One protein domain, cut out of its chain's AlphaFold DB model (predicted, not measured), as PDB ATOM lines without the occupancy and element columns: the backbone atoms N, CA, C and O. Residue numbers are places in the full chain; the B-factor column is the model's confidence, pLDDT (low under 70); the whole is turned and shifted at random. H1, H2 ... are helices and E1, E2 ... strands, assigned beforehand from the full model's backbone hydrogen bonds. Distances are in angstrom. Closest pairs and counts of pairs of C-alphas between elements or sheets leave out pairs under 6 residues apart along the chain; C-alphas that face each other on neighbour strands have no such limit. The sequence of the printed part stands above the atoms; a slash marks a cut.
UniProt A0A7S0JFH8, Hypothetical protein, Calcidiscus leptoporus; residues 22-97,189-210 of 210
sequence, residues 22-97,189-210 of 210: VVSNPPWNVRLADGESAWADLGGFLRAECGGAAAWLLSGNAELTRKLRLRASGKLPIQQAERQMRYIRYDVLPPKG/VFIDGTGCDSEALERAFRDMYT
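AT A GLANCE: This is residues 22 to 97 and 189 to 210 of the 210 residues of the protein "Hypothetical protein" of Calcidiscus leptoporus (UniProt A0A7S0JFH8). A twisted sheet of four strands has helices over both faces: H3 covers one face, running along the strands, and H2 lies over the other, with H1 packed on H2 and only grazing the sheet. E3 and E4 make a long hairpin on one side of the sheet, and the short E1 is the edge strand on the other. The printed part has 98 residues, with three named helices and four named strands in the order E1, H1, E2, H2, E3, E4, H3. The sheet's order is E1, E2, E4, E3, mixed, and the class is mixed, helices and strands. The whole is compact, with a radius of gyration of the C-alphas of 13.5 A and spans of 45 by 34 by 22 A.

IN THESE COORDINATES: E1, residues 22 to 24, begins at C-alpha 22, (37.986, 24.527, -36.623). H1, residues 35 to 49, is 21.0 A long. E2, residues 54 to 59, measures 16.2 A, and H2 is residues 62 to 68. E3, residues 72 to 80, measures 21.3 A; E4, residues 83 to 91, measures 25.7 A and ends at C-alpha 91, (43.890, 16.264, -36.579). H3, residues 198 to 209, is 16.6 A long and ends at C-alpha 209, (34.458, 22.518, -17.138).

HOW THE PARTS SIT: E1 and E2 are parallel at 8 degrees, with N 56 and O 22 2.8 A apart, within hydrogen-bond range. With H1 they form a strand-helix-strand unit, two parallel neighbour strands with a helix between them in the chain; its crossover is right-handed. E2 and E4 are antiparallel at 163 degrees, with N 55 and O 90 at 2.8 A. E4 and E3, a hairpin, are antiparallel at 157 degrees, with N 78 and O 85 at 2.9 A. E2, H2 and E3 form a split unit, with E4 between its strands in the sheet, and its crossover is right-handed. H2 is over E4 at a height over the sheet of 9.5 A and runs along the strands, at 22 degrees to E4 on the local plane. H1 touches H2, the closest C-alphas being those of Gly 43 and Leu 68, 4.1 A apart, at a steep tilt of 40 degrees, the same way. H1 only grazes the sheet, with residues 42 to 46. H3, on the opposite face from H2, has a height over the sheet of 9.8 A; it is over E4, E3 and, only just, E2, on which 3 of its C-alphas fall. It runs along the strands, at 5 degrees to E4 on the local plane; the closest C-alphas of H3 and E3 are those of Tyr 209 and Ile 78, 6.7 A apart. H3 is apart from H1 and H2. In H1 and H3 every O i to N i+4 pair is within hydrogen-bond range; in H2 0 of 3 are, but 4 of 4 O i to N i+3 pairs.

THE WHOLE: The two C-alphas farthest apart are those of Glu 82 and Gly 97, 45.3 A. Residues 98 to 188 are not printed, and C-alphas 97 and 189 are 30.2 A apart across this cut. Of the links printed whole, none is long. The mean pLDDT of the printed part is 81.5; residues 30 to 33 and 189 to 210, which include H3, are under 70.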
ATOM      1  N   VAL A  22      39.438  24.556 -36.440       94.94
ATOM      2  CA  VAL A  22      37.986  24.527 -36.623       94.94
ATOM      3  C   VAL A  22      37.344  24.163 -35.294       94.94
ATOM      4  O   VAL A  22      37.682  23.148 -34.696       94.94
ATOM      5  N   VAL A  23      36.395  24.972 -34.836       95.62
ATOM      6  CA  VAL A  23      35.598  24.689 -33.638       95.62
ATOM      7  C   VAL A  23      34.134  24.684 -34.033       95.62
ATOM      8  O   VAL A  23      33.685  25.598 -34.717       95.62
ATOM      9  N   SER A  24      33.387  23.657 -33.626       94.25
ATOM     10  CA  SER A  24      31.951  23.596 -33.899       94.25
ATOM     11  C   SER A  24      31.193  22.797 -32.838       94.25
ATOM     12  O   SER A  24      31.744  21.924 -32.160       94.25
ATOM     13  N   ASN A  25      29.899  23.086 -32.718       93.56
ATOM     14  CA  ASN A  25      28.922  22.301 -31.969       93.56
ATOM     15  C   ASN A  25      27.835  21.829 -32.949       93.56
ATOM     16  O   ASN A  25      26.777  22.458 -33.028       93.56
ATOM     17  N   PRO A  26      28.109  20.782 -33.751       90.94
ATOM     18  CA  PRO A  26      27.164  20.306 -34.751       90.94
ATOM     19  C   PRO A  26      25.895  19.748 -34.091       90.94
ATOM     20  O   PRO A  26      25.932  19.342 -32.927       90.94
ATOM     21  N   PRO A  27      24.770  19.650 -34.812       88.81
ATOM     22  CA  PRO A  27      23.557  19.056 -34.267       88.81
ATOM     23  C   PRO A  27      23.800  17.590 -33.878       88.81
ATOM     24  O   PRO A  27      24.173  16.761 -34.703       88.81
ATOM     25  N   TRP A  28      23.599  17.251 -32.604       85.88
ATOM     26  CA  TRP A  28      23.767  15.878 -32.095       85.88
ATOM     27  C   TRP A  28      22.541  15.341 -31.353       85.88
ATOM     28  O   TRP A  28      22.514  14.181 -30.939       85.88
ATOM     29  N   ASN A  29      21.532  16.186 -31.146       78.44
ATOM     30  CA  ASN A  29      20.349  15.830 -30.381       78.44
ATOM     31  C   ASN A  29      19.368  15.042 -31.258       78.44
ATOM     32  O   ASN A  29      19.119  15.409 -32.401       78.44
ATOM     33  N   VAL A  30      18.738  14.019 -30.680       62.53
ATOM     34  CA  VAL A  30      17.825  13.075 -31.365       62.53
ATOM     35  C   VAL A  30      16.581  13.755 -31.970       62.53
ATOM     36  O   VAL A  30      15.836  13.153 -32.729       62.53
ATOM     37  N   ARG A  31      16.343  15.030 -31.634       67.44
ATOM     38  CA  ARG A  31      15.211  15.830 -32.125       67.44
ATOM     39  C   ARG A  31      15.428  16.414 -33.526       67.44
ATOM     40  O   ARG A  31      14.490  16.977 -34.075       67.44
ATOM     41  N   LEU A  32      16.638  16.317 -34.079       68.38
ATOM     42  CA  LEU A  32      16.980  16.809 -35.415       68.38
ATOM     43  C   LEU A  32      17.111  15.620 -36.369       68.38
ATOM     44  O   LEU A  32      17.989  14.778 -36.187       68.38
ATOM     45  N   ALA A  33      16.232  15.555 -37.372       64.50
ATOM     46  CA  ALA A  33      16.222  14.485 -38.372       64.50
ATOM     47  C   ALA A  33      17.513  14.457 -39.214       64.50
ATOM     48  O   ALA A  33      17.984  13.386 -39.591       64.50
ATOM     49  N   ASP A  34      18.139  15.620 -39.409       73.31
ATOM     50  CA  ASP A  34      19.271  15.809 -40.324       73.31
ATOM     51  C   ASP A  34      20.643  15.734 -39.632       73.31
ATOM     52  O   ASP A  34      21.660  16.190 -40.153       73.31
ATOM     53  N   GLY A  35      20.710  15.145 -38.432       82.19
ATOM     54  CA  GLY A  35      21.980  14.983 -37.722       82.19
ATOM     55  C   GLY A  35      22.997  14.175 -38.536       82.19
ATOM     56  O   GLY A  35      24.165  14.536 -38.616       82.19
ATOM     57  N   GLU A  36      22.583  13.090 -39.191       88.94
ATOM     58  CA  GLU A  36      23.538  12.259 -39.932       88.94
ATOM     59  C   GLU A  36      24.164  12.960 -41.144       88.94
ATOM     60  O   GLU A  36      25.372  12.813 -41.356       88.94
ATOM     61  N   SER A  37      23.367  13.701 -41.924       90.19
ATOM     62  CA  SER A  37      23.841  14.456 -43.090       90.19
ATOM     63  C   SER A  37      24.774  15.578 -42.654       90.19
ATOM     64  O   SER A  37      25.894  15.646 -43.150       90.19
ATOM     65  N   ALA A  38      24.404  16.344 -41.624       91.31
ATOM     66  CA  ALA A  38      25.248  17.412 -41.092       91.31
ATOM     67  C   ALA A  38      26.646  16.913 -40.677       91.31
ATOM     68  O   ALA A  38      27.661  17.536 -40.996       91.31
ATOM     69  N   TRP A  39      26.734  15.761 -39.998       94.44
ATOM     70  CA  TRP A  39      28.028  15.176 -39.617       94.44
ATOM     71  C   TRP A  39      28.793  14.576 -40.810       94.44
ATOM     72  O   TRP A  39      30.028  14.558 -40.794       94.44
ATOM     73  N   ALA A  40      28.101  14.083 -41.839       94.75
ATOM     74  CA  ALA A  40      28.735  13.603 -43.066       94.75
ATOM     75  C   ALA A  40      29.334  14.761 -43.884       94.75
ATOM     76  O   ALA A  40      30.507  14.692 -44.272       94.75
ATOM     77  N   ASP A  41      28.566  15.833 -44.070       95.31
ATOM     78  CA  ASP A  41      28.955  17.019 -44.830       95.31
ATOM     79  C   ASP A  41      30.082  17.776 -44.132       95.31
ATOM     80  O   ASP A  41      31.081  18.117 -44.764       95.31
ATOM     81  N   LEU A  42      30.011  17.907 -42.801       96.12
ATOM     82  CA  LEU A  42      31.112  18.435 -41.998       96.12
ATOM     83  C   LEU A  42      32.399  17.621 -42.195       96.12
ATOM     84  O   LEU A  42      33.486  18.183 -42.327       96.12
ATOM     85  N   GLY A  43      32.298  16.292 -42.258       95.75
ATOM     86  CA  GLY A  43      33.448  15.436 -42.542       95.75
ATOM     87  C   GLY A  43      34.027  15.683 -43.937       95.75
ATOM     88  O   GLY A  43      35.248  15.665 -44.107       95.75
ATOM     89  N   GLY A  44      33.162  15.898 -44.932       95.94
ATOM     90  CA  GLY A  44      33.543  16.278 -46.294       95.94
ATOM     91  C   GLY A  44      34.308  17.598 -46.324       95.94
ATOM     92  O   GLY A  44      35.443  17.625 -46.797       95.94
ATOM     93  N   PHE A  45      33.724  18.638 -45.730       96.06
ATOM     94  CA  PHE A  45      34.312  19.967 -45.591       96.06
ATOM     95  C   PHE A  45      35.696  19.929 -44.936       96.06
ATOM     96  O   PHE A  45      36.658  20.458 -45.490       96.06
ATOM     97  N   LEU A  46      35.831  19.245 -43.794       96.25
ATOM     98  CA  LEU A  46      37.106  19.172 -43.079       96.25
ATOM     99  C   LEU A  46      38.212  18.577 -43.958       96.25
ATOM    100  O   LEU A  46      39.298  19.138 -44.044       96.25
ATOM    101  N   ARG A  47      37.940  17.469 -44.656       94.56
ATOM    102  CA  ARG A  47      38.938  16.837 -45.536       94.56
ATOM    103  C   ARG A  47      39.272  17.666 -46.773       94.56
ATOM    104  O   ARG A  47      40.401  17.577 -47.246       94.56
ATOM    105  N   ALA A  48      38.294  18.381 -47.321       93.56
ATOM    106  CA  ALA A  48      38.465  19.152 -48.546       93.56
ATOM    107  C   ALA A  48      39.207  20.469 -48.287       93.56
ATOM    108  O   ALA A  48      40.179  20.769 -48.973       93.56
ATOM    109  N   GLU A  49      38.790  21.212 -47.262       94.31
ATOM    110  CA  GLU A  49      39.180  22.613 -47.079       94.31
ATOM    111  C   GLU A  49      40.091  22.838 -45.859       94.31
ATOM    112  O   GLU A  49      40.782  23.853 -45.779       94.31
ATOM    113  N   CYS A  50      40.134  21.897 -44.907       94.62
ATOM    114  CA  CYS A  50      40.820  22.067 -43.616       94.62
ATOM    115  C   CYS A  50      42.019  21.120 -43.425       94.62
ATOM    116  O   CYS A  50      42.366  20.779 -42.297       94.62
ATOM    117  N   GLY A  51      42.660  20.655 -44.502       94.25
ATOM    118  CA  GLY A  51      43.845  19.793 -44.401       94.25
ATOM    119  C   GLY A  51      44.971  20.442 -43.582       94.25
ATOM    120  O   GLY A  51      45.348  21.572 -43.849       94.25
ATOM    121  N   GLY A  52      45.523  19.743 -42.593       92.31
ATOM    122  CA  GLY A  52      46.528  20.275 -41.663       92.31
ATOM    123  C   GLY A  52      45.954  21.031 -40.457       92.31
ATOM    124  O   GLY A  52      46.723  21.428 -39.586       92.31
ATOM    125  N   ALA A  53      44.633  21.219 -40.378       94.31
ATOM    126  CA  ALA A  53      43.983  21.869 -39.244       94.31
ATOM    127  C   ALA A  53      43.759  20.914 -38.062       94.31
ATOM    128  O   ALA A  53      43.601  19.702 -38.234       94.31
ATOM    129  N   ALA A  54      43.624  21.483 -36.864       95.06
ATOM    130  CA  ALA A  54      42.977  20.816 -35.740       95.06
ATOM    131  C   ALA A  54      41.478  21.153 -35.738       95.06
ATOM    132  O   ALA A  54      41.101  22.321 -35.778       95.06
ATOM    133  N   ALA A  55      40.609  20.149 -35.665       96.81
ATOM    134  CA  ALA A  55      39.168  20.334 -35.542       96.81
ATOM    135  C   ALA A  55      38.676  19.830 -34.184       96.81
ATOM    136  O   ALA A  55      38.936  18.687 -33.813       96.81
ATOM    137  N   TRP A  56      37.931  20.660 -33.464       96.50
ATOM    138  CA  TRP A  56      37.344  20.330 -32.175       96.50
ATOM    139  C   TRP A  56      35.822  20.421 -32.223       96.50
ATOM    140  O   TRP A  56      35.247  21.491 -32.439       96.50
ATOM    141  N   LEU A  57      35.169  19.280 -32.012       95.88
ATOM    142  CA  LEU A  57      33.734  19.123 -32.219       95.88
ATOM    143  C   LEU A  57      33.052  18.648 -30.941       95.88
ATOM    144  O   LEU A  57      33.452  17.638 -30.354       95.88
ATOM    145  N   LEU A  58      32.008  19.359 -30.516       94.31
ATOM    146  CA  LEU A  58      31.179  18.940 -29.390       94.31
ATOM    147  C   LEU A  58      30.145  17.907 -29.849       94.31
ATOM    148  O   LEU A  58      29.445  18.114 -30.838       94.31
ATOM    149  N   SER A  59      30.031  16.792 -29.127       92.75
ATOM    150  CA  SER A  59      28.985  15.801 -29.379       92.75
ATOM    151  C   SER A  59      28.500  15.117 -28.109       92.75
ATOM    152  O   SER A  59      29.297  14.623 -27.307       92.75
ATOM    153  N   GLY A  60      27.178  15.018 -27.974       91.06
ATOM    154  CA  GLY A  60      26.507  14.122 -27.029       91.06
ATOM    155  C   GLY A  60      26.177  12.742 -27.609       91.06
ATOM    156  O   GLY A  60      25.660  11.894 -26.890       91.06
ATOM    157  N   ASN A  61      26.460  12.491 -28.893       90.69
ATOM    158  CA  ASN A  61      26.130  11.235 -29.569       90.69
ATOM    159  C   ASN A  61      27.346  10.680 -30.328       90.69
ATOM    160  O   ASN A  61      27.730  11.171 -31.392       90.69
ATOM    161  N   ALA A  62      27.935   9.609 -29.789       87.88
ATOM    162  CA  ALA A  62      29.110   8.967 -30.373       87.88
ATOM    163  C   ALA A  62      28.838   8.348 -31.757       87.88
ATOM    164  O   ALA A  62      29.763   8.224 -32.558       87.88
ATOM    165  N   GLU A  63      27.593   7.988 -32.068       90.38
ATOM    166  CA  GLU A  63      27.239   7.350 -33.333       90.38
ATOM    167  C   GLU A  63      27.384   8.291 -34.524       90.38
ATOM    168  O   GLU A  63      27.960   7.914 -35.547       90.38
ATOM    169  N   LEU A  64      26.951   9.540 -34.350       91.88
ATOM    170  CA  LEU A  64      27.038  10.580 -35.374       91.88
ATOM    171  C   LEU A  64      28.489  10.910 -35.725       91.88
ATOM    172  O   LEU A  64      28.825  11.107 -36.891       91.88
ATOM    173  N   THR A  65      29.388  10.847 -34.740       93.50
ATOM    174  CA  THR A  65      30.818  11.120 -34.961       93.50
ATOM    175  C   THR A  65      31.462  10.161 -35.968       93.50
ATOM    176  O   THR A  65      32.445  10.519 -36.614       93.50
ATOM    177  N   ARG A  66      30.894   8.960 -36.175       93.19
ATOM    178  CA  ARG A  66      31.382   7.991 -37.173       93.19
ATOM    179  C   ARG A  66      31.190   8.486 -38.609       93.19
ATOM    180  O   ARG A  66      31.985   8.132 -39.482       93.19
ATOM    181  N   LYS A  67      30.182   9.329 -38.860       94.69
ATOM    182  CA  LYS A  67      29.886   9.905 -40.185       94.69
ATOM    183  C   LYS A  67      30.996  10.845 -40.664       94.69
ATOM    184  O   LYS A  67      31.212  10.946 -41.869       94.69
ATOM    185  N   LEU A  68      31.789  11.403 -39.742       95.00
ATOM    186  CA  LEU A  68      32.960  12.209 -40.091       95.00
ATOM    187  C   LEU A  68      34.013  11.434 -40.859       95.00
ATOM    188  O   LEU A  68      34.766  12.073 -41.574       95.00
ATOM    189  N   ARG A  69      34.126  10.105 -40.706       95.50
ATOM    190  CA  ARG A  69      35.211   9.299 -41.306       95.50
ATOM    191  C   ARG A  69      36.619   9.851 -41.008       95.50
ATOM    192  O   ARG A  69      37.519   9.766 -41.841       95.50
ATOM    193  N   LEU A  70      36.798  10.422 -39.818       95.38
ATOM    194  CA  LEU A  70      38.074  10.900 -39.289       95.38
ATOM    195  C   LEU A  70      38.401  10.151 -37.997       95.38
ATOM    196  O   LEU A  70      37.510   9.784 -37.228       95.38
ATOM    197  N   ARG A  71      39.692   9.932 -37.749       95.19
ATOM    198  CA  ARG A  71      40.161   9.339 -36.498       95.19
ATOM    199  C   ARG A  71      40.309  10.443 -35.456       95.19
ATOM    200  O   ARG A  71      41.023  11.410 -35.691       95.19
ATOM    201  N   ALA A  72      39.655  10.282 -34.310       96.06
ATOM    202  CA  ALA A  72      39.846  11.190 -33.185       96.06
ATOM    203  C   ALA A  72      41.284  11.082 -32.651       96.06
ATOM    204  O   ALA A  72      41.783   9.968 -32.456       96.06
ATOM    205  N   SER A  73      41.920  12.222 -32.397       94.38
ATOM    206  CA  SER A  73      43.239  12.317 -31.765       94.38
ATOM    207  C   SER A  73      43.159  12.628 -30.271       94.38
ATOM    208  O   SER A  73      44.079  12.290 -29.531       94.38
ATOM    209  N   GLY A  74      42.034  13.170 -29.800       92.62
ATOM    210  CA  GLY A  74      41.794  13.455 -28.388       92.62
ATOM    211  C   GLY A  74      40.307  13.531 -28.058       92.62
ATOM    212  O   GLY A  74      39.466  13.715 -28.940       92.62
ATOM    213  N   LYS A  75      39.965  13.346 -26.782       95.12
ATOM    214  CA  LYS A  75      38.597  13.473 -26.270       95.12
ATOM    215  C   LYS A  75      38.642  14.070 -24.872       95.12
ATOM    216  O   LYS A  75      39.281  13.496 -23.995       95.12
ATOM    217  N   LEU A  76      37.905  15.150 -24.664       93.56
ATOM    218  CA  LEU A  76      37.650  15.724 -23.351       93.56
ATOM    219  C   LEU A  76      36.199  15.431 -22.959       93.56
ATOM    220  O   LEU A  76      35.292  15.808 -23.708       93.56
ATOM    221  N   PRO A  77      35.943  14.713 -21.854       92.44
ATOM    222  CA  PRO A  77      34.586  14.536 -21.357       92.44
ATOM    223  C   PRO A  77      34.038  15.881 -20.865       92.44
ATOM    224  O   PRO A  77      34.741  16.629 -20.195       92.44
ATOM    225  N   ILE A  78      32.783  16.173 -21.199       90.62
ATOM    226  CA  ILE A  78      32.057  17.353 -20.731       90.62
ATOM    227  C   ILE A  78      30.748  16.876 -20.120       90.62
ATOM    228  O   ILE A  78      29.957  16.207 -20.785       90.62
ATOM    229  N   GLN A  79      30.515  17.235 -18.863       87.88
ATOM    230  CA  GLN A  79      29.244  17.001 -18.196       87.88
ATOM    231  C   GLN A  79      28.423  18.291 -18.251       87.88
ATOM    232  O   GLN A  79      28.833  19.311 -17.707       87.88
ATOM    233  N   GLN A  80      27.263  18.258 -18.909       83.38
ATOM    234  CA  GLN A  80      26.319  19.376 -18.902       83.38
ATOM    235  C   GLN A  80      24.992  18.898 -18.321       83.38
ATOM    236  O   GLN A  80      24.253  18.156 -18.972       83.38
ATOM    237  N   ALA A  81      24.698  19.325 -17.090       84.88
ATOM    238  CA  ALA A  81      23.618  18.764 -16.277       84.88
ATOM    239  C   ALA A  81      23.717  17.223 -16.240       84.88
ATOM    240  O   ALA A  81      24.773  16.678 -15.930       84.88
ATOM    241  N   GLU A  82      22.659  16.511 -16.615       84.62
ATOM    242  CA  GLU A  82      22.626  15.042 -16.653       84.62
ATOM    243  C   GLU A  82      23.194  14.448 -17.956       84.62
ATOM    244  O   GLU A  82      23.224  13.232 -18.133       84.62
ATOM    245  N   ARG A  83      23.659  15.281 -18.899       83.06
ATOM    246  CA  ARG A  83      24.155  14.817 -20.201       83.06
ATOM    247  C   ARG A  83      25.667  14.653 -20.206       83.06
ATOM    248  O   ARG A  83      26.413  15.604 -19.980       83.06
ATOM    249  N   GLN A  84      26.097  13.453 -20.586       88.69
ATOM    250  CA  GLN A  84      27.485  13.159 -20.919       88.69
ATOM    251  C   GLN A  84      27.762  13.543 -22.372       88.69
ATOM    252  O   GLN A  84      27.197  12.972 -23.305       88.69
ATOM    253  N   MET A  85      28.662  14.494 -22.570       92.06
ATOM    254  CA  MET A  85      29.138  14.931 -23.877       92.06
ATOM    255  C   MET A  85      30.650  14.759 -23.968       92.06
ATOM    256  O   MET A  85      31.341  14.483 -22.986       92.06
ATOM    257  N   ARG A  86      31.183  14.896 -25.177       93.75
ATOM    258  CA  ARG A  86      32.622  14.924 -25.417       93.75
ATOM    259  C   ARG A  86      32.960  16.046 -26.373       93.75
ATOM    260  O   ARG A  86      32.298  16.202 -27.396       93.75
ATOM    261  N   TYR A  87      34.026  16.764 -26.061       95.19
ATOM    262  CA  TYR A  87      34.706  17.631 -27.003       95.19
ATOM    263  C   TYR A  87      35.840  16.835 -27.637       95.19
ATOM    264  O   TYR A  87      36.757  16.372 -26.959       95.19
ATOM    265  N   ILE A  88      35.692  16.543 -28.924       96.44
ATOM    266  CA  ILE A  88      36.507  15.560 -29.629       96.44
ATOM    267  C   ILE A  88      37.430  16.302 -30.582       96.44
ATOM    268  O   ILE A  88      36.959  17.050 -31.438       96.44
ATOM    269  N   ARG A  89      38.731  16.055 -30.443       97.19
ATOM    270  CA  ARG A  89      39.762  16.575 -31.335       97.19
ATOM    271  C   ARG A  89      39.993  15.619 -32.499       97.19
ATOM    272  O   ARG A  89      40.103  14.404 -32.307       97.19
ATOM    273  N   TYR A  90      40.127  16.188 -33.686       97.19
ATOM    274  CA  TYR A  90      40.545  15.535 -34.915       97.19
ATOM    275  C   TYR A  90      41.701  16.328 -35.515       97.19
ATOM    276  O   TYR A  90      41.549  17.513 -35.795       97.19
ATOM    277  N   ASP A  91      42.836  15.678 -35.753       96.31
ATOM    278  CA  ASP A  91      43.890  16.264 -36.579       96.31
ATOM    279  C   ASP A  91      43.597  15.903 -38.040       96.31
ATOM    280  O   ASP A  91      43.558  14.728 -38.421       96.31
ATOM    281  N   VAL A  92      43.293  16.913 -38.851       95.25
ATOM    282  CA  VAL A  92      42.896  16.720 -40.243       95.25
ATOM    283  C   VAL A  92      44.154  16.566 -41.086       95.25
ATOM    284  O   VAL A  92      44.997  17.455 -41.144       95.25
ATOM    285  N   LEU A  93      44.290  15.434 -41.772       92.44
ATOM    286  CA  LEU A  93      45.444  15.204 -42.637       92.44
ATOM    287  C   LEU A  93      45.372  16.077 -43.897       92.44
ATOM    288  O   LEU A  93      44.292  16.201 -44.480       92.44
ATOM    289  N   PRO A  94      46.508  16.615 -44.373       87.62
ATOM    290  CA  PRO A  94      46.596  17.173 -45.713       87.62
ATOM    291  C   PRO A  94      46.164  16.150 -46.781       87.62
ATOM    292  O   PRO A  94      46.349  14.938 -46.594       87.62
ATOM    293  N   PRO A  95      45.588  16.600 -47.909       79.88
ATOM    294  CA  PRO A  95      45.190  15.712 -48.994       79.88
ATOM    295  C   PRO A  95      46.391  14.930 -49.547       79.88
ATOM    296  O   PRO A  95      47.507  15.438 -49.653       79.88
ATOM    297  N   LYS A  96      46.171  13.664 -49.918       73.12
ATOM    298  CA  LYS A  96      47.231  12.796 -50.458       73.12
ATOM    299  C   LYS A  96      47.861  13.442 -51.699       73.12
ATOM    300  O   LYS A  96      47.158  13.718 -52.664       73.12
ATOM    301  N   GLY A  97      49.180  13.637 -51.673       70.00
ATOM    302  CA  GLY A  97      49.939  14.272 -52.755       70.00
ATOM    303  C   GLY A  97      50.321  15.733 -52.501       70.00
ATOM    304  O   GLY A  97      51.070  16.295 -53.293       70.00
ATOM    305  N   VAL A 189      28.559  28.020 -36.584       34.25
ATOM    306  CA  VAL A 189      29.395  29.224 -36.461       34.25
ATOM    307  C   VAL A 189      30.850  28.824 -36.678       34.25
ATOM    308  O   VAL A 189      31.423  28.098 -35.868       34.25
ATOM    309  N   PHE A 190      31.448  29.306 -37.764       37.12
ATOM    310  CA  PHE A 190      32.872  29.148 -38.043       37.12
ATOM    311  C   PHE A 190      33.619  30.370 -37.520       37.12
ATOM    312  O   PHE A 190      33.432  31.480 -38.010       37.12
ATOM    313  N   ILE A 191      34.471  30.173 -36.518       40.38
ATOM    314  CA  ILE A 191      35.385  31.220 -36.062       40.38
ATOM    315  C   ILE A 191      36.684  31.049 -36.853       40.38
ATOM    316  O   ILE A 191      37.422  30.093 -36.616       40.38
ATOM    317  N   ASP A 192      36.957  31.963 -37.791       39.19
ATOM    318  CA  ASP A 192      38.271  32.108 -38.438       39.19
ATOM    319  C   ASP A 192      39.274  32.629 -37.394       39.19
ATOM    320  O   ASP A 192      39.538  33.827 -37.251       39.19
ATOM    321  N   GLY A 193      39.746  31.705 -36.558       38.34
ATOM    322  CA  GLY A 193      40.679  31.956 -35.474       38.34
ATOM    323  C   GLY A 193      42.090  32.146 -36.003       38.34
ATOM    324  O   GLY A 193      42.956  31.304 -35.773       38.34
ATOM    325  N   THR A 194      42.353  33.262 -36.680       36.03
ATOM    326  CA  THR A 194      43.733  33.710 -36.895       36.03
ATOM    327  C   THR A 194      44.374  33.988 -35.528       36.03
ATOM    328  O   THR A 194      44.115  35.005 -34.893       36.03
ATOM    329  N   GLY A 195      45.179  33.039 -35.039       40.59
ATOM    330  CA  GLY A 195      45.974  33.175 -33.812       40.59
ATOM    331  C   GLY A 195      45.440  32.473 -32.559       40.59
ATOM    332  O   GLY A 195      45.969  32.717 -31.478       40.59
ATOM    333  N   CYS A 196      44.423  31.611 -32.661       46.28
ATOM    334  CA  CYS A 196      43.976  30.832 -31.504       46.28
ATOM    335  C   CYS A 196      44.815  29.552 -31.380       46.28
ATOM    336  O   CYS A 196      44.679  28.626 -32.179       46.28
ATOM    337  N   ASP A 197      45.722  29.536 -30.403       60.16
ATOM    338  CA  ASP A 197      46.523  28.366 -30.061       60.16
ATOM    339  C   ASP A 197      45.603  27.244 -29.558       60.16
ATOM    340  O   ASP A 197      44.841  27.419 -28.603       60.16
ATOM    341  N   SER A 198      45.668  26.086 -30.216       54.22
ATOM    342  CA  SER A 198      44.891  24.909 -29.841       54.22
ATOM    343  C   SER A 198      45.120  24.488 -28.387       54.22
ATOM    344  O   SER A 198      44.184  23.997 -27.762       54.22
ATOM    345  N   GLU A 199      46.317  24.716 -27.835       61.44
ATOM    346  CA  GLU A 199      46.618  24.420 -26.431       61.44
ATOM    347  C   GLU A 199      45.958  25.420 -25.482       61.44
ATOM    348  O   GLU A 199      45.418  25.031 -24.445       61.44
ATOM    349  N   ALA A 200      45.933  26.706 -25.845       62.16
ATOM    350  CA  ALA A 200      45.252  27.733 -25.062       62.16
ATOM    351  C   ALA A 200      43.738  27.489 -25.015       62.16
ATOM    352  O   ALA A 200      43.117  27.674 -23.968       62.16
ATOM    353  N   LEU A 201      43.150  27.027 -26.123       60.19
ATOM    354  CA  LEU A 201      41.728  26.694 -26.191       60.19
ATOM    355  C   LEU A 201      41.413  25.427 -25.391       60.19
ATOM    356  O   LEU A 201      40.431  25.409 -24.654       60.19
ATOM    357  N   GLU A 202      42.270  24.403 -25.468       60.25
ATOM    358  CA  GLU A 202      42.136  23.188 -24.660       60.25
ATOM    359  C   GLU A 202      42.234  23.492 -23.156       60.25
ATOM    360  O   GLU A 202      41.432  22.992 -22.364       60.25
ATOM    361  N   ARG A 203      43.175  24.360 -22.767       66.75
ATOM    362  CA  ARG A 203      43.356  24.811 -21.386       66.75
ATOM    363  C   ARG A 203      42.166  25.628 -20.892       66.75
ATOM    364  O   ARG A 203      41.625  25.311 -19.840       66.75
ATOM    365  N   ALA A 204      41.718  26.616 -21.666       62.50
ATOM    366  CA  ALA A 204      40.556  27.431 -21.319       62.50
ATOM    367  C   ALA A 204      39.274  26.592 -21.201       62.50
ATOM    368  O   ALA A 204      38.476  26.808 -20.292       62.50
ATOM    369  N   PHE A 205      39.086  25.602 -22.082       60.31
ATOM    370  CA  PHE A 205      37.964  24.669 -21.968       60.31
ATOM    371  C   PHE A 205      38.067  23.808 -20.713       60.31
ATOM    372  O   PHE A 205      37.070  23.628 -20.020       60.31
ATOM    373  N   ARG A 206      39.252  23.277 -20.402       61.88
ATOM    374  CA  ARG A 206      39.447  22.460 -19.203       61.88
ATOM    375  C   ARG A 206      39.144  23.263 -17.939       61.88
ATOM    376  O   ARG A 206      38.319  22.818 -17.151       61.88
ATOM    377  N   ASP A 207      39.706  24.461 -17.813       65.06
ATOM    378  CA  ASP A 207      39.513  25.343 -16.653       65.06
ATOM    379  C   ASP A 207      38.045  25.780 -16.461       65.06
ATOM    380  O   ASP A 207      37.649  26.134 -15.357       65.06
ATOM    381  N   MET A 208      37.225  25.760 -17.519       49.34
ATOM    382  CA  MET A 208      35.806  26.133 -17.449       49.34
ATOM    383  C   MET A 208      34.874  24.966 -17.075       49.34
ATOM    384  O   MET A 208      33.767  25.204 -16.596       49.34
ATOM    385  N   TYR A 209      35.289  23.719 -17.321       48.75
ATOM    386  CA  TYR A 209      34.458  22.518 -17.138       48.75
ATOM    387  C   TYR A 209      35.016  21.522 -16.104       48.75
ATOM    388  O   TYR A 209      34.476  20.419 -15.979       48.75
ATOM    389  N   THR A 210      36.068  21.895 -15.368       48.69
ATOM    390  CA  THR A 210      36.525  21.218 -14.138       48.69
ATOM    391  C   THR A 210      36.343  22.127 -12.938       48.69
ATOM    392  O   THR A 210      36.062  21.574 -11.853       48.69
TER     393      THR A 210